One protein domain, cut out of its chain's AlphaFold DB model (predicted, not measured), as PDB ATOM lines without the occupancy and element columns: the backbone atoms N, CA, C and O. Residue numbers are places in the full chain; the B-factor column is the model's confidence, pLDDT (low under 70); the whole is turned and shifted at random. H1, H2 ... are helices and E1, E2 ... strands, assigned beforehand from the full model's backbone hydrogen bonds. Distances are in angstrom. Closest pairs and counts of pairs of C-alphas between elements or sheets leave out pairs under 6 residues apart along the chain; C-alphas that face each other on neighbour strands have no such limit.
ATOM      1  N   GLY A  19      -0.440 119.252  16.303       45.88
ATOM      2  CA  GLY A  19       0.875 119.878  16.126       45.88
ATOM      3  C   GLY A  19       2.023 119.198  16.888       45.88
ATOM      4  O   GLY A  19       3.126 119.134  16.362       45.88
ATOM      5  N   LYS A  20       1.774 118.619  18.076       52.53
ATOM      6  CA  LYS A  20       2.805 117.877  18.831       52.53
ATOM      7  C   LYS A  20       3.105 116.504  18.209       52.53
ATOM      8  O   LYS A  20       4.268 116.125  18.161       52.53
ATOM      9  N   CYS A  21       2.097 115.787  17.685       47.69
ATOM     10  CA  CYS A  21       2.353 114.540  16.932       47.69
ATOM     11  C   CYS A  21       2.979 114.825  15.576       47.69
ATOM     12  O   CYS A  21       3.795 114.031  15.126       47.69
ATOM     13  N   PHE A  22       2.603 115.937  14.938       45.38
ATOM     14  CA  PHE A  22       3.219 116.376  13.696       45.38
ATOM     15  C   PHE A  22       4.702 116.637  13.915       45.38
ATOM     16  O   PHE A  22       5.488 115.979  13.270       45.38
ATOM     17  N   GLN A  23       5.100 117.469  14.882       51.16
ATOM     18  CA  GLN A  23       6.518 117.741  15.157       51.16
ATOM     19  C   GLN A  23       7.333 116.478  15.466       51.16
ATOM     20  O   GLN A  23       8.430 116.332  14.940       51.16
ATOM     21  N   ARG A  24       6.789 115.553  16.270       50.00
ATOM     22  CA  ARG A  24       7.475 114.300  16.620       50.00
ATOM     23  C   ARG A  24       7.598 113.354  15.419       50.00
ATOM     24  O   ARG A  24       8.691 112.916  15.112       50.00
ATOM     25  N   ASN A  25       6.520 113.149  14.657       51.38
ATOM     26  CA  ASN A  25       6.557 112.331  13.436       51.38
ATOM     27  C   ASN A  25       7.302 113.003  12.274       51.38
ATOM     28  O   ASN A  25       7.798 112.304  11.402       51.38
ATOM     29  N   LEU A  26       7.350 114.337  12.217       48.88
ATOM     30  CA  LEU A  26       8.139 115.094  11.244       48.88
ATOM     31  C   LEU A  26       9.620 114.842  11.513       48.88
ATOM     32  O   LEU A  26      10.344 114.491  10.593       48.88
ATOM     33  N   TYR A  27      10.031 114.951  12.780       49.00
ATOM     34  CA  TYR A  27      11.372 114.612  13.235       49.00
ATOM     35  C   TYR A  27      11.693 113.136  12.966       49.00
ATOM     36  O   TYR A  27      12.685 112.846  12.318       49.00
ATOM     37  N   ASP A  28      10.821 112.194  13.316       52.94
ATOM     38  CA  ASP A  28      11.100 110.770  13.080       52.94
ATOM     39  C   ASP A  28      11.120 110.406  11.575       52.94
ATOM     40  O   ASP A  28      11.920 109.576  11.150       52.94
ATOM     41  N   ARG A  29      10.303 111.060  10.730       52.78
ATOM     42  CA  ARG A  29      10.256 110.811   9.270       52.78
ATOM     43  C   ARG A  29      11.351 111.512   8.465       52.78
ATOM     44  O   ARG A  29      11.726 110.995   7.413       52.78
ATOM     45  N   LEU A  30      11.795 112.695   8.887       50.28
ATOM     46  CA  LEU A  30      12.843 113.463   8.204       50.28
ATOM     47  C   LEU A  30      14.196 113.319   8.872       50.28
ATOM     48  O   LEU A  30      15.177 113.209   8.166       50.28
ATOM     49  N   VAL A  31      14.255 113.365  10.198       47.62
ATOM     50  CA  VAL A  31      15.488 113.477  10.985       47.62
ATOM     51  C   VAL A  31      15.942 112.123  11.517       47.62
ATOM     52  O   VAL A  31      17.140 111.910  11.597       47.62
ATOM     53  N   GLY A  32      15.042 111.177  11.799       48.91
ATOM     54  CA  GLY A  32      15.422 109.849  12.307       48.91
ATOM     55  C   GLY A  32      16.408 109.114  11.390       48.91
ATOM     56  O   GLY A  32      17.452 108.656  11.843       48.91
ATOM     57  N   ASN A  33      16.135 109.103  10.082       48.59
ATOM     58  CA  ASN A  33      17.058 108.533   9.094       48.59
ATOM     59  C   ASN A  33      18.162 109.508   8.678       48.59
ATOM     60  O   ASN A  33      19.239 109.068   8.306       48.59
ATOM     61  N   LEU A  34      17.911 110.817   8.720       47.34
ATOM     62  CA  LEU A  34      18.855 111.814   8.225       47.34
ATOM     63  C   LEU A  34      19.944 112.155   9.243       47.34
ATOM     64  O   LEU A  34      21.049 112.448   8.835       47.34
ATOM     65  N   ARG A  35      19.673 112.079  10.547       46.94
ATOM     66  CA  ARG A  35      20.671 112.253  11.608       46.94
ATOM     67  C   ARG A  35      21.665 111.101  11.600       46.94
ATOM     68  O   ARG A  35      22.849 111.361  11.495       46.94
ATOM     69  N   GLN A  36      21.166 109.864  11.588       49.22
ATOM     70  CA  GLN A  36      22.000 108.669  11.441       49.22
ATOM     71  C   GLN A  36      22.783 108.708  10.115       49.22
ATOM     72  O   GLN A  36      23.971 108.443  10.086       49.22
ATOM     73  N   PHE A  37      22.158 109.143   9.017       47.53
ATOM     74  CA  PHE A  37      22.826 109.289   7.719       47.53
ATOM     75  C   PHE A  37      23.854 110.435   7.663       47.53
ATOM     76  O   PHE A  37      24.909 110.267   7.062       47.53
ATOM     77  N   ILE A  38      23.586 111.583   8.294       50.53
ATOM     78  CA  ILE A  38      24.532 112.704   8.416       50.53
ATOM     79  C   ILE A  38      25.721 112.282   9.281       50.53
ATOM     80  O   ILE A  38      26.854 112.474   8.862       50.53
ATOM     81  N   GLU A  39      25.466 111.658  10.433       51.44
ATOM     82  CA  GLU A  39      26.495 111.154  11.349       51.44
ATOM     83  C   GLU A  39      27.355 110.052  10.696       51.44
ATOM     84  O   GLU A  39      28.575 110.069  10.843       51.44
ATOM     85  N   ASP A  40      26.749 109.144   9.919       47.84
ATOM     86  CA  ASP A  40      27.445 107.981   9.354       47.84
ATOM     87  C   ASP A  40      28.109 108.240   7.984       47.84
ATOM     88  O   ASP A  40      29.055 107.536   7.628       47.84
ATOM     89  N   HIS A  41      27.618 109.187   7.166       44.47
ATOM     90  CA  HIS A  41      28.003 109.268   5.740       44.47
ATOM     91  C   HIS A  41      28.564 110.615   5.290       44.47
ATOM     92  O   HIS A  41      29.197 110.680   4.231       44.47
ATOM     93  N   VAL A  42      28.370 111.694   6.049       50.06
ATOM     94  CA  VAL A  42      28.722 113.030   5.575       50.06
ATOM     95  C   VAL A  42      29.480 113.746   6.677       50.06
ATOM     96  O   VAL A  42      28.904 114.171   7.667       50.06
ATOM     97  N   GLY A  43      30.791 113.909   6.499       51.59
ATOM     98  CA  GLY A  43      31.595 114.833   7.302       51.59
ATOM     99  C   GLY A  43      31.205 116.284   7.011       51.59
ATOM    100  O   GLY A  43      32.040 117.057   6.558       51.59
ATOM    101  N   LEU A  44      29.923 116.616   7.179       56.16
ATOM    102  CA  LEU A  44      29.420 117.975   7.201       56.16
ATOM    103  C   LEU A  44      30.064 118.646   8.400       56.16
ATOM    104  O   LEU A  44      30.006 118.112   9.515       56.16
ATOM    105  N   ASP A  45      30.675 119.798   8.162       61.41
ATOM    106  CA  ASP A  45      31.099 120.652   9.253       61.41
ATOM    107  C   ASP A  45      29.886 121.052  10.119       61.41
ATOM    108  O   ASP A  45      28.715 120.867   9.761       61.41
ATOM    109  N   ASN A  46      30.166 121.594  11.300       60.41
ATOM    110  CA  ASN A  46      29.122 121.979  12.249       60.41
ATOM    111  C   ASN A  46      28.113 122.980  11.644       60.41
ATOM    112  O   ASN A  46      26.962 123.018  12.073       60.41
ATOM    113  N   GLN A  47      28.517 123.766  10.641       62.88
ATOM    114  CA  GLN A  47      27.677 124.782  10.012       62.88
ATOM    115  C   GLN A  47      26.653 124.158   9.053       62.88
ATOM    116  O   GLN A  47      25.480 124.544   9.074       62.88
ATOM    117  N   ASP A  48      27.060 123.165   8.264       63.50
ATOM    118  CA  ASP A  48      26.169 122.411   7.382       63.50
ATOM    119  C   ASP A  48      25.157 121.574   8.190       63.50
ATOM    120  O   ASP A  48      23.971 121.512   7.844       63.50
ATOM    121  N   GLN A  49      25.582 120.989   9.316       63.22
ATOM    122  CA  GLN A  49      24.678 120.274  10.229       63.22
ATOM    123  C   GLN A  49      23.634 121.210  10.852       63.22
ATOM    124  O   GLN A  49      22.435 120.912  10.821       63.22
ATOM    125  N   ASP A  50      24.065 122.367  11.357       66.19
ATOM    126  CA  ASP A  50      23.174 123.383  11.919       66.19
ATOM    127  C   ASP A  50      22.180 123.911  10.878       66.19
ATOM    128  O   ASP A  50      20.999 124.119  11.188       66.19
ATOM    129  N   TRP A  51      22.617 124.082   9.626       68.31
ATOM    130  CA  TRP A  51      21.735 124.482   8.534       68.31
ATOM    131  C   TRP A  51      20.646 123.440   8.262       68.31
ATOM    132  O   TRP A  51      19.466 123.804   8.163       68.31
ATOM    133  N   VAL A  52      21.001 122.151   8.184       64.94
ATOM    134  CA  VAL A  52      20.018 121.074   7.982       64.94
ATOM    135  C   VAL A  52      19.040 121.022   9.155       64.94
ATOM    136  O   VAL A  52      17.823 120.981   8.945       64.94
ATOM    137  N   ILE A  53      19.543 121.080  10.391       64.69
ATOM    138  CA  ILE A  53      18.714 121.033  11.599       64.69
ATOM    139  C   ILE A  53      17.739 122.212  11.628       64.69
ATOM    140  O   ILE A  53      16.536 121.991  11.799       64.69
ATOM    141  N   ARG A  54      18.207 123.449  11.404       66.56
ATOM    142  CA  ARG A  54      17.334 124.635  11.340       66.56
ATOM    143  C   ARG A  54      16.290 124.519  10.240       66.56
ATOM    144  O   ARG A  54      15.101 124.738  10.492       66.56
ATOM    145  N   SER A  55      16.709 124.136   9.039       68.56
ATOM    146  CA  SER A  55      15.814 124.020   7.887       68.56
ATOM    147  C   SER A  55      14.711 122.991   8.149       68.56
ATOM    148  O   SER A  55      13.536 123.246   7.913       68.56
ATOM    149  N   VAL A  56      15.045 121.848   8.746       65.12
ATOM    150  CA  VAL A  56      14.068 120.781   8.993       65.12
ATOM    151  C   VAL A  56      13.204 121.040  10.235       65.12
ATOM    152  O   VAL A  56      12.018 120.700  10.242       65.12
ATOM    153  N   CYS A  57      13.755 121.649  11.288       63.12
ATOM    154  CA  CYS A  57      13.099 121.722  12.598       63.12
ATOM    155  C   CYS A  57      12.461 123.081  12.920       63.12
ATOM    156  O   CYS A  57      11.533 123.134  13.738       63.12
ATOM    157  N   GLU A  58      12.949 124.180  12.346       66.12
ATOM    158  CA  GLU A  58      12.501 125.539  12.683       66.12
ATOM    159  C   GLU A  58      11.581 126.124  11.617       66.12
ATOM    160  O   GLU A  58      10.511 126.639  11.947       66.12
ATOM    161  N   VAL A  59      11.932 125.972  10.339       67.56
ATOM    162  CA  VAL A  59      11.169 126.553   9.225       67.56
ATOM    163  C   VAL A  59       9.706 126.090   9.184       67.56
ATOM    164  O   VAL A  59       8.831 126.945   9.036       67.56
ATOM    165  N   PRO A  60       9.355 124.810   9.427       68.62
ATOM    166  CA  PRO A  60       7.949 124.396   9.453       68.62
ATOM    167  C   PRO A  60       7.119 125.066  10.561       68.62
ATOM    168  O   PRO A  60       5.893 125.079  10.494       68.62
ATOM    169  N   LYS A  61       7.756 125.635  11.594       70.75
ATOM    170  CA  LYS A  61       7.053 126.289  12.708       70.75
ATOM    171  C   LYS A  61       6.582 127.704  12.360       70.75
ATOM    172  O   LYS A  61       5.711 128.215  13.068       70.75
ATOM    173  N   CYS A  62       7.090 128.309  11.281       75.81
ATOM    174  CA  CYS A  62       6.765 129.686  10.908       75.81
ATOM    175  C   CYS A  62       5.275 129.884  10.565       75.81
ATOM    176  O   CYS A  62       4.481 128.941  10.467       75.81
ATOM    177  N   GLU A  63       4.850 131.140  10.438       82.94
ATOM    178  CA  GLU A  63       3.469 131.462  10.089       82.94
ATOM    179  C   GLU A  63       3.111 131.030   8.663       82.94
ATOM    180  O   GLU A  63       3.958 130.928   7.779       82.94
ATOM    181  N   LYS A  64       1.814 130.816   8.404       85.25
ATOM    182  CA  LYS A  64       1.326 130.314   7.108       85.25
ATOM    183  C   LYS A  64       1.809 131.163   5.924       85.25
ATOM    184  O   LYS A  64       2.112 130.604   4.876       85.25
ATOM    185  N   ASN A  65       1.845 132.489   6.066       81.50
ATOM    186  CA  ASN A  65       2.256 133.387   4.985       81.50
ATOM    187  C   ASN A  65       3.764 133.307   4.711       81.50
ATOM    188  O   ASN A  65       4.152 133.232   3.548       81.50
ATOM    189  N   ALA A  66       4.588 133.219   5.759       81.81
ATOM    190  CA  ALA A  66       6.021 132.971   5.617       81.81
ATOM    191  C   ALA A  66       6.276 131.619   4.933       81.81
ATOM    192  O   ALA A  66       7.012 131.545   3.954       81.81
ATOM    193  N   LEU A  67       5.573 130.565   5.358       83.88
ATOM    194  CA  LEU A  67       5.729 129.239   4.768       83.88
ATOM    195  C   LEU A  67       5.311 129.193   3.290       83.88
ATOM    196  O   LEU A  67       5.949 128.510   2.494       83.88
ATOM    197  N   LYS A  68       4.272 129.945   2.893       87.38
ATOM    198  CA  LYS A  68       3.902 130.108   1.475       87.38
ATOM    199  C   LYS A  68       5.038 130.717   0.664       87.38
ATOM    200  O   LYS A  68       5.321 130.213  -0.419       87.38
ATOM    201  N   TYR A  69       5.644 131.793   1.166       84.12
ATOM    202  CA  TYR A  69       6.754 132.462   0.491       84.12
ATOM    203  C   TYR A  69       7.930 131.499   0.318       84.12
ATOM    204  O   TYR A  69       8.359 131.259  -0.805       84.12
ATOM    205  N   ILE A  70       8.344 130.846   1.406       85.62
ATOM    206  CA  ILE A  70       9.451 129.884   1.407       85.62
ATOM    207  C   ILE A  70       9.205 128.756   0.401       85.62
ATOM    208  O   ILE A  70      10.037 128.523  -0.465       85.62
ATOM    209  N   VAL A  71       8.045 128.093   0.459       88.06
ATOM    210  CA  VAL A  71       7.714 126.999  -0.470       88.06
ATOM    211  C   VAL A  71       7.685 127.478  -1.921       88.06
ATOM    212  O   VAL A  71       8.153 126.766  -2.800       88.06
ATOM    213  N   THR A  72       7.154 128.675  -2.185       87.25
ATOM    214  CA  THR A  72       7.105 129.228  -3.548       87.25
ATOM    215  C   THR A  72       8.511 129.456  -4.094       87.25
ATOM    216  O   THR A  72       8.793 129.070  -5.223       87.25
ATOM    217  N   THR A  73       9.397 130.025  -3.279       84.81
ATOM    218  CA  THR A  73      10.797 130.251  -3.641       84.81
ATOM    219  C   THR A  73      11.528 128.925  -3.858       84.81
ATOM    220  O   THR A  73      12.188 128.753  -4.872       84.81
ATOM    221  N   MET A  74      11.327 127.940  -2.981       86.38
ATOM    222  CA  MET A  74      11.976 126.631  -3.100       86.38
ATOM    223  C   MET A  74      11.503 125.784  -4.290       86.38
ATOM    224  O   MET A  74      12.186 124.835  -4.656       86.38
ATOM    225  N   LEU A  75      10.348 126.094  -4.886       86.81
ATOM    226  CA  LEU A  75       9.872 125.450  -6.117       86.81
ATOM    227  C   LEU A  75      10.568 125.979  -7.381       86.81
ATOM    228  O   LEU A  75      10.308 125.471  -8.472       86.81
ATOM    229  N   LEU A  76      11.429 126.990  -7.258       83.19
ATOM    230  CA  LEU A  76      12.307 127.410  -8.344       83.19
ATOM    231  C   LEU A  76      13.375 126.341  -8.615       83.19
ATOM    232  O   LEU A  76      13.661 125.486  -7.778       83.19
ATOM    233  N   ILE A  77      13.956 126.383  -9.813       83.50
ATOM    234  CA  ILE A  77      15.123 125.560 -10.134       83.50
ATOM    235  C   ILE A  77      16.333 126.196  -9.465       83.50
ATOM    236  O   ILE A  77      16.580 127.389  -9.652       83.50
ATOM    237  N   TYR A  78      17.105 125.389  -8.749       85.12
ATOM    238  CA  TYR A  78      18.397 125.797  -8.217       85.12
ATOM    239  C   TYR A  78      19.499 125.061  -8.954       85.12
ATOM    240  O   TYR A  78      19.359 123.883  -9.283       85.12
ATOM    241  N   SER A  79      20.601 125.753  -9.205       88.19
ATOM    242  CA  SER A  79      21.806 125.154  -9.752       88.19
ATOM    243  C   SER A  79      22.998 125.482  -8.867       88.19
ATOM    244  O   SER A  79      23.104 126.576  -8.314       88.19
ATOM    245  N   TYR A  80      23.887 124.508  -8.727       86.25
ATOM    246  CA  TYR A  80      25.142 124.633  -8.007       86.25
ATOM    247  C   TYR A  80      26.260 124.120  -8.902       86.25
ATOM    248  O   TYR A  80      26.187 123.004  -9.410       86.25
ATOM    249  N   TYR A  81      27.277 124.943  -9.117       87.06
ATOM    250  CA  TYR A  81      28.478 124.539  -9.831       87.06
ATOM    251  C   TYR A  81      29.566 124.233  -8.809       87.06
ATOM    252  O   TYR A  81      29.944 125.117  -8.038       87.06
ATOM    253  N   SER A  82      30.052 122.993  -8.805       85.31
ATOM    254  CA  SER A  82      31.176 122.609  -7.960       85.31
ATOM    255  C   SER A  82      32.486 122.884  -8.703       85.31
ATOM    256  O   SER A  82      32.720 122.294  -9.765       85.31
ATOM    257  N   PRO A  83      33.361 123.754  -8.169       81.12
ATOM    258  CA  PRO A  83      34.656 124.035  -8.781       81.12
ATOM    259  C   PRO A  83      35.633 122.866  -8.620       81.12
ATOM    260  O   PRO A  83      36.539 122.722  -9.432       81.12
ATOM    261  N   HIS A  84      35.432 122.020  -7.606       80.06
ATOM    262  CA  HIS A  84      36.303 120.889  -7.301       80.06
ATOM    263  C   HIS A  84      36.251 119.832  -8.399       80.06
ATOM    264  O   HIS A  84      37.281 119.387  -8.876       80.06
ATOM    265  N   ASN A  85      35.050 119.458  -8.838       85.00
ATOM    266  CA  ASN A  85      34.867 118.396  -9.827       85.00
ATOM    267  C   ASN A  85      34.323 118.897 -11.179       85.00
ATOM    268  O   ASN A  85      33.967 118.083 -12.031       85.00
ATOM    269  N   ASN A  86      34.261 120.222 -11.377       87.81
ATOM    270  CA  ASN A  86      33.782 120.888 -12.594       87.81
ATOM    271  C   ASN A  86      32.388 120.397 -13.049       87.81
ATOM    272  O   ASN A  86      32.117 120.253 -14.244       87.81
ATOM    273  N   LYS A  87      31.499 120.100 -12.092       91.19
ATOM    274  CA  LYS A  87      30.169 119.534 -12.351       91.19
ATOM    275  C   LYS A  87      29.068 120.517 -11.962       91.19
ATOM    276  O   LYS A  87      29.112 121.157 -10.912       91.19
ATOM    277  N   LEU A  88      28.050 120.611 -12.819       91.50
ATOM    278  CA  LEU A  88      26.823 121.355 -12.547       91.50
ATOM    279  C   LEU A  88      25.768 120.416 -11.957       91.50
ATOM    280  O   LEU A  88      25.366 119.439 -12.587       91.50
ATOM    281  N   TYR A  89      25.285 120.757 -10.773       87.94
ATOM    282  CA  TYR A  89      24.193 120.089 -10.085       87.94
ATOM    283  C   TYR A  89      22.934 120.932 -10.205       87.94
ATOM    284  O   TYR A  89      22.976 122.151 -10.037       87.94
ATOM    285  N   THR A  90      21.805 120.292 -10.488       87.56
ATOM    286  CA  THR A  90      20.507 120.959 -10.590       87.56
ATOM    287  C   THR A  90      19.522 120.323  -9.623       87.56
ATOM    288  O   THR A  90      19.376 119.105  -9.553       87.56
ATOM    289  N   ILE A  91      18.834 121.168  -8.863       84.44
ATOM    290  CA  ILE A  91      17.760 120.772  -7.962       84.44
ATOM    291  C   ILE A  91      16.464 121.266  -8.593       84.44
ATOM    292  O   ILE A  91      16.126 122.450  -8.521       84.44
ATOM    293  N   ASP A  92      15.743 120.348  -9.237       83.81
ATOM    294  CA  ASP A  92      14.422 120.623  -9.796       83.81
ATOM    295  C   ASP A  92      13.312 120.161  -8.844       83.81
ATOM    296  O   ASP A  92      12.762 119.053  -8.931       83.81
ATOM    297  N   ALA A  93      12.955 121.056  -7.929       80.94
ATOM    298  CA  ALA A  93      11.853 120.845  -7.004       80.94
ATOM    299  C   ALA A  93      10.467 121.016  -7.648       80.94
ATOM    300  O   ALA A  93       9.471 120.708  -6.995       80.94
ATOM    301  N   ARG A  94      10.354 121.424  -8.925       77.56
ATOM    302  CA  ARG A  94       9.049 121.544  -9.615       77.56
ATOM    303  C   ARG A  94       8.347 120.199  -9.752       77.56
ATOM    304  O   ARG A  94       7.126 120.145  -9.861       77.56
ATOM    305  N   SER A  95       9.120 119.117  -9.698       71.75
ATOM    306  CA  SER A  95       8.621 117.746  -9.623       71.75
ATOM    307  C   SER A  95       7.802 117.460  -8.349       71.75
ATOM    308  O   SER A  95       7.004 116.528  -8.344       71.75
ATOM    309  N   GLU A  96       7.915 118.275  -7.291       78.75
ATOM    310  CA  GLU A  96       6.987 118.288  -6.145       78.75
ATOM    311  C   GLU A  96       5.740 119.125  -6.459       78.75
ATOM    312  O   GLU A  96       5.416 120.088  -5.754       78.75
ATOM    313  N   THR A  97       5.042 118.782  -7.545       74.25
ATOM    314  CA  THR A  97       3.924 119.579  -8.057       74.25
ATOM    315  C   THR A  97       2.877 119.837  -6.963       74.25
ATOM    316  O   THR A  97       2.355 118.905  -6.333       74.25
ATOM    317  N   PRO A  98       2.546 121.113  -6.688       81.31
ATOM    318  CA  PRO A  98       1.473 121.440  -5.765       81.31
ATOM    319  C   PRO A  98       0.150 120.878  -6.290       81.31
ATOM    320  O   PRO A  98      -0.215 121.107  -7.439       81.31
ATOM    321  N   THR A  99      -0.629 120.210  -5.439       82.25
ATOM    322  CA  THR A  99      -1.933 119.638  -5.841       82.25
ATOM    323  C   THR A  99      -2.994 120.699  -6.152       82.25
ATOM    324  O   THR A  99      -4.083 120.387  -6.623       82.25
ATOM    325  N   LYS A 100      -2.701 121.965  -5.840       85.12
ATOM    326  CA  LYS A 100      -3.538 123.150  -6.059       85.12
ATOM    327  C   LYS A 100      -2.662 124.410  -5.995       85.12
ATOM    328  O   LYS A 100      -1.519 124.325  -5.553       85.12
ATOM    329  N   PRO A 101      -3.166 125.605  -6.342       90.50
ATOM    330  CA  PRO A 101      -2.399 126.834  -6.152       90.50
ATOM    331  C   PRO A 101      -1.904 126.987  -4.701       90.50
ATOM    332  O   PRO A 101      -2.654 126.721  -3.753       90.50
ATOM    333  N   ILE A 102      -0.659 127.439  -4.508       88.62
ATOM    334  CA  ILE A 102      -0.029 127.597  -3.179       88.62
ATOM    335  C   ILE A 102      -0.905 128.437  -2.237       88.62
ATOM    336  O   ILE A 102      -1.107 128.085  -1.072       88.62
ATOM    337  N   GLY A 103      -1.546 129.488  -2.759       88.31
ATOM    338  CA  GLY A 103      -2.480 130.328  -2.005       88.31
ATOM    339  C   GLY A 103      -3.641 129.564  -1.348       88.31
ATOM    340  O   GLY A 103      -4.080 129.958  -0.264       88.31
ATOM    341  N   LYS A 104      -4.078 128.446  -1.951       92.25
ATOM    342  CA  LYS A 104      -5.204 127.601  -1.507       92.25
ATOM    343  C   LYS A 104      -4.802 126.476  -0.541       92.25
ATOM    344  O   LYS A 104      -5.659 125.692  -0.120       92.25
ATOM    345  N   HIS A 105      -3.526 126.351  -0.182       91.00
ATOM    346  CA  HIS A 105      -3.075 125.357   0.792       91.00
ATOM    347  C   HIS A 105      -3.406 125.769   2.239       91.00
ATOM    348  O   HIS A 105      -3.411 126.953   2.599       91.00
ATOM    349  N   THR A 106      -3.697 124.784   3.095       90.12
ATOM    350  CA  THR A 106      -3.697 124.968   4.558       90.12
ATOM    351  C   THR A 106      -2.259 124.992   5.084       90.12
ATOM    352  O   THR A 106      -1.336 124.613   4.367       90.12
ATOM    353  N   LYS A 107      -2.048 125.427   6.337       85.50
ATOM    354  CA  LYS A 107      -0.703 125.442   6.943       85.50
ATOM    355  C   LYS A 107      -0.059 124.048   6.920       85.50
ATOM    356  O   LYS A 107       1.028 123.898   6.389       85.50
ATOM    357  N   ILE A 108      -0.792 123.027   7.361       83.19
ATOM    358  CA  ILE A 108      -0.320 121.630   7.384       83.19
ATOM    359  C   ILE A 108       0.025 121.123   5.974       83.19
ATOM    360  O   ILE A 108       1.005 120.412   5.781       83.19
ATOM    361  N   GLN A 109      -0.762 121.496   4.959       86.00
ATOM    362  CA  GLN A 109      -0.466 121.099   3.580       86.00
ATOM    363  C   GLN A 109       0.818 121.759   3.052       86.00
ATOM    364  O   GLN A 109       1.552 121.121   2.304       86.00
ATOM    365  N   LEU A 110       1.100 123.004   3.453       87.06
ATOM    366  CA  LEU A 110       2.360 123.680   3.134       87.06
ATOM    367  C   LEU A 110       3.542 123.059   3.877       87.06
ATOM    368  O   LEU A 110       4.583 122.869   3.265       87.06
ATOM    369  N   GLU A 111       3.377 122.701   5.153       83.50
ATOM    370  CA  GLU A 111       4.417 122.021   5.937       83.50
ATOM    371  C   GLU A 111       4.795 120.688   5.274       83.50
ATOM    372  O   GLU A 111       5.969 120.423   5.041       83.50
ATOM    373  N   ASN A 112       3.807 119.886   4.861       82.25
ATOM    374  CA  ASN A 112       4.053 118.632   4.142       82.25
ATOM    375  C   ASN A 112       4.739 118.837   2.785       82.25
ATOM    376  O   ASN A 112       5.593 118.042   2.396       82.25
ATOM    377  N   LEU A 113       4.359 119.878   2.039       86.88
ATOM    378  CA  LEU A 113       4.997 120.198   0.764       86.88
ATOM    379  C   LEU A 113       6.448 120.653   0.971       86.88
ATOM    380  O   LEU A 113       7.334 120.124   0.311       86.88
ATOM    381  N   TYR A 114       6.692 121.546   1.934       86.00
ATOM    382  CA  TYR A 114       8.028 122.002   2.328       86.00
ATOM    383  C   TYR A 114       8.951 120.828   2.652       86.00
ATOM    384  O   TYR A 114      10.054 120.737   2.132       86.00
ATOM    385  N   VAL A 115       8.464 119.884   3.453       78.88
ATOM    386  CA  VAL A 115       9.195 118.676   3.852       78.88
ATOM    387  C   VAL A 115       9.623 117.833   2.651       78.88
ATOM    388  O   VAL A 115      10.770 117.394   2.588       78.88
ATOM    389  N   ARG A 116       8.721 117.608   1.687       83.62
ATOM    390  CA  ARG A 116       9.047 116.845   0.473       83.62
ATOM    391  C   ARG A 116      10.095 117.556  -0.376       83.62
ATOM    392  O   ARG A 116      11.033 116.913  -0.836       83.62
ATOM    393  N   ILE A 117       9.959 118.875  -0.521       85.81
ATOM    394  CA  ILE A 117      10.929 119.702  -1.239       85.81
ATOM    395  C   ILE A 117      12.291 119.632  -0.540       85.81
ATOM    396  O   ILE A 117      13.271 119.243  -1.165       85.81
ATOM    397  N   MET A 118      12.354 119.900   0.766       82.19
ATOM    398  CA  MET A 118      13.593 119.845   1.550       82.19
ATOM    399  C   MET A 118      14.300 118.499   1.442       82.19
ATOM    400  O   MET A 118      15.519 118.468   1.326       82.19
ATOM    401  N   LYS A 119      13.558 117.387   1.426       78.88
ATOM    402  CA  LYS A 119      14.154 116.060   1.246       78.88
ATOM    403  C   LYS A 119      14.927 115.949  -0.075       78.88
ATOM    404  O   LYS A 119      16.000 115.357  -0.087       78.88
ATOM    405  N   LYS A 120      14.429 116.546  -1.164       83.06
ATOM    406  CA  LYS A 120      15.166 116.602  -2.438       83.06
ATOM    407  C   LYS A 120      16.416 117.461  -2.340       83.06
ATOM    408  O   LYS A 120      17.474 116.998  -2.741       83.06
ATOM    409  N   PHE A 121      16.302 118.657  -1.764       82.75
ATOM    410  CA  PHE A 121      17.454 119.542  -1.571       82.75
ATOM    411  C   PHE A 121      18.565 118.856  -0.783       82.75
ATOM    412  O   PHE A 121      19.717 118.888  -1.192       82.75
ATOM    413  N   ILE A 122      18.204 118.205   0.321       78.69
ATOM    414  CA  ILE A 122      19.160 117.514   1.177       78.69
ATOM    415  C   ILE A 122      19.802 116.338   0.436       78.69
ATOM    416  O   ILE A 122      21.019 116.213   0.468       78.69
ATOM    417  N   ASN A 123      19.022 115.515  -0.271       79.69
ATOM    418  CA  ASN A 123      19.582 114.406  -1.048       79.69
ATOM    419  C   ASN A 123      20.597 114.897  -2.086       79.69
ATOM    420  O   ASN A 123      21.705 114.375  -2.140       79.69
ATOM    421  N   THR A 124      20.257 115.934  -2.857       83.38
ATOM    422  CA  THR A 124      21.185 116.492  -3.847       83.38
ATOM    423  C   THR A 124      22.407 117.125  -3.188       83.38
ATOM    424  O   THR A 124      23.515 116.962  -3.684       83.38
ATOM    425  N   PHE A 125      22.244 117.810  -2.054       81.25
ATOM    426  CA  PHE A 125      23.374 118.354  -1.301       81.25
ATOM    427  C   PHE A 125      24.330 117.251  -0.841       81.25
ATOM    428  O   PHE A 125      25.544 117.385  -0.961       81.25
ATOM    429  N   VAL A 126      23.795 116.122  -0.379       78.75
ATOM    430  CA  VAL A 126      24.622 114.977   0.004       78.75
ATOM    431  C   VAL A 126      25.326 114.367  -1.207       78.75
ATOM    432  O   VAL A 126      26.519 114.089  -1.123       78.75
ATOM    433  N   GLU A 127      24.638 114.209  -2.339       83.19
ATOM    434  CA  GLU A 127      25.262 113.752  -3.589       83.19
ATOM    435  C   GLU A 127      26.426 114.660  -4.011       83.19
ATOM    436  O   GLU A 127      27.500 114.157  -4.334       83.19
ATOM    437  N   ILE A 128      26.243 115.984  -3.934       83.75
ATOM    438  CA  ILE A 128      27.298 116.974  -4.191       83.75
ATOM    439  C   ILE A 128      28.506 116.706  -3.291       83.75
ATOM    440  O   ILE A 128      29.617 116.536  -3.787       83.75
ATOM    441  N   ARG A 129      28.294 116.618  -1.974       81.94
ATOM    442  CA  ARG A 129      29.387 116.440  -1.005       81.94
ATOM    443  C   ARG A 129      30.125 115.115  -1.178       81.94
ATOM    444  O   ARG A 129      31.349 115.076  -1.063       81.94
ATOM    445  N   LEU A 130      29.403 114.030  -1.454       83.31
ATOM    446  CA  LEU A 130      30.009 112.721  -1.701       83.31
ATOM    447  C   LEU A 130      30.862 112.729  -2.972       83.31
ATOM    448  O   LEU A 130      31.977 112.203  -2.964       83.31
ATOM    449  N   ASP A 131      30.366 113.353  -4.040       85.81
ATOM    450  CA  ASP A 131      31.106 113.509  -5.290       85.81
ATOM    451  C   ASP A 131      32.360 114.380  -5.106       85.81
ATOM    452  O   ASP A 131      33.427 114.019  -5.602       85.81
ATOM    453  N   GLU A 132      32.258 115.504  -4.391       83.88
ATOM    454  CA  GLU A 132      33.398 116.379  -4.076       83.88
ATOM    455  C   GLU A 132      34.467 115.626  -3.286       83.88
ATOM    456  O   GLU A 132      35.630 115.599  -3.684       83.88
ATOM    457  N   LYS A 133      34.071 114.931  -2.214       85.19
ATOM    458  CA  LYS A 133      34.990 114.135  -1.394       85.19
ATOM    459  C   LYS A 133      35.676 113.039  -2.206       85.19
ATOM    460  O   LYS A 133      36.871 112.799  -2.042       85.19
ATOM    461  N   LYS A 134      34.930 112.367  -3.086       89.12
ATOM    462  CA  LYS A 134      35.481 111.344  -3.979       89.12
ATOM    463  C   LYS A 134      36.501 111.938  -4.947       89.12
ATOM    464  O   LYS A 134      37.523 111.306  -5.192       89.12
ATOM    465  N   TYR A 135      36.223 113.119  -5.495       89.25
ATOM    466  CA  TYR A 135      37.146 113.799  -6.397       89.25
ATOM    467  C   TYR A 135      38.431 114.215  -5.673       89.25
ATOM    468  O   TYR A 135      39.506 113.875  -6.145       89.25
ATOM    469  N   MET A 136      38.325 114.854  -4.503       86.06
ATOM    470  CA  MET A 136      39.491 115.278  -3.711       86.06
ATOM    471  C   MET A 136      40.384 114.096  -3.334       86.06
ATOM    472  O   MET A 136      41.587 114.142  -3.554       86.06
ATOM    473  N   LYS A 137      39.792 112.985  -2.878       88.50
ATOM    474  CA  LYS A 137      40.553 111.765  -2.584       88.50
ATOM    475  C   LYS A 137      41.285 111.223  -3.817       88.50
ATOM    476  O   LYS A 137      42.415 110.767  -3.720       88.50
ATOM    477  N   LYS A 138      40.635 111.258  -4.982       88.50
ATOM    478  CA  LYS A 138      41.250 110.818  -6.237       88.50
ATOM    479  C   LYS A 138      42.410 111.738  -6.643       88.50
ATOM    480  O   LYS A 138      43.435 111.244  -7.091       88.50
ATOM    481  N   GLU A 139      42.249 113.048  -6.491       86.56
ATOM    482  CA  GLU A 139      43.299 114.031  -6.778       86.56
ATOM    483  C   GLU A 139      44.506 113.857  -5.841       86.56
ATOM    484  O   GLU A 139      45.641 113.903  -6.304       86.56
ATOM    485  N   GLU A 140      44.275 113.570  -4.557       86.38
ATOM    486  CA  GLU A 140      45.328 113.211  -3.596       86.38
ATOM    487  C   GLU A 140      46.074 111.931  -4.016       86.38
ATOM    488  O   GLU A 140      47.300 111.935  -4.091       86.38
ATOM    489  N   GLU A 141      45.354 110.857  -4.363       86.06
ATOM    490  CA  GLU A 141      45.952 109.592  -4.828       86.06
ATOM    491  C   GLU A 141      46.766 109.760  -6.128       86.06
ATOM    492  O   GLU A 141      47.788 109.098  -6.321       86.06
ATOM    493  N   GLU A 142      46.327 110.633  -7.039       82.31
ATOM    494  CA  GLU A 142      47.077 110.982  -8.254       82.31
ATOM    495  C   GLU A 142      48.302 111.853  -7.927       82.31
ATOM    496  O   GLU A 142      49.381 111.633  -8.481       82.31
ATOM    497  N   ALA A 143      48.178 112.796  -6.989       80.12
ATOM    498  CA  ALA A 143      49.289 113.626  -6.537       80.12
ATOM    499  C   ALA A 143      50.385 112.802  -5.840       80.12
ATOM    500  O   ALA A 143      51.565 113.070  -6.058       80.12
ATOM    501  N   GLU A 144      50.022 111.781  -5.057       79.50
ATOM    502  CA  GLU A 144      50.970 110.846  -4.435       79.50
ATOM    503  C   GLU A 144      51.723 109.995  -5.473       79.50
ATOM    504  O   GLU A 144      52.917 109.738  -5.318       79.50
ATOM    505  N   GLN A 145      51.069 109.588  -6.568       77.88
ATOM    506  CA  GLN A 145      51.739 108.873  -7.668       77.88
ATOM    507  C   GLN A 145      52.750 109.755  -8.415       77.88
ATOM    508  O   GLN A 145      53.764 109.259  -8.910       77.88
ATOM    509  N   ASP A 146      52.495 111.062  -8.453       83.88
ATOM    510  CA  ASP A 146      53.366 112.077  -9.044       83.88
ATOM    511  C   ASP A 146      54.470 112.556  -8.073       83.88
ATOM    512  O   ASP A 146      55.127 113.568  -8.348       83.88
ATOM    513  N   GLN A 147      54.725 111.853  -6.961       90.44
ATOM    514  CA  GLN A 147      55.805 112.152  -6.012       90.44
ATOM    515  C   GLN A 147      56.967 111.158  -6.091       90.44
ATOM    516  O   GLN A 147      56.810 109.961  -6.326       90.44
TER     517      GLN A 147
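What this domain is: This is residues 19 to 147 of the 204 residues of the protein "RING-type domain-containing protein" of viral metagenome (UniProt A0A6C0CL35). One long, straight helix, H5, makes the axis of a rod, with the short helices H1, H2 and H3 along one side of it and the hairpin E1-E2 along the opposite side. H4 packs on H5 near its first residues, and residues 140 to 147 stick out free at the other end. The 129 printed residues, mostly helix by class, run H1 H2 H3 H4 E1 E2 H5, with an antiparallel two-stranded sheet. The whole is loose, radius of gyration of the C-alphas 17.5 A, spanning 62 by 28 by 19 A.

Where its parts are: H1, residues 19 to 30, begins at C-alpha 19 (0.875, 119.878, 16.126). H2 is residues 32 to 41, H3 46 to 57 and H4 64 to 74. E1, residues 77 to 82, and E2, 87 to 92, measure 16.5 A and 16.0 A. H5, residues 107 to 145, measures 56.9 A and ends at C-alpha 145 (51.739, 108.873, -7.668).

How they stand to each other: H1 and H3 only just touch, with 3 pairs of C-alphas within 8 A, only at their ends; the closest are Tyr 27 and Cys 57, 7.3 A. H2 and H5 are near each other. Residues 52 to 56 of H3 touch H5, closest C-alphas Val 56 and Val 115, 7.4 A, opposite ways at a shallow tilt of 19 degrees. H4 touches residues 107 to 117 of H5, closest C-alphas Lys 64 and Lys 107, 5.3 A. In the hairpin E1 and E2, N 80 and O 89 are 2.8 A apart, within hydrogen-bond range. The closest C-alphas of E2 and H5 are Ile 91 and Phe 121, 6.5 A. Every O i to N i+4 pair is within range in H1, H3, H4 and H5, and 5 of 6 in H2.

The domain as a whole: The C-alphas farthest apart, Lys 104 and Gln 147, are 63.1 A apart. The printed part has no cut, and E2 to H5 is a long link. Residues 19 to 60 have pLDDT under 70.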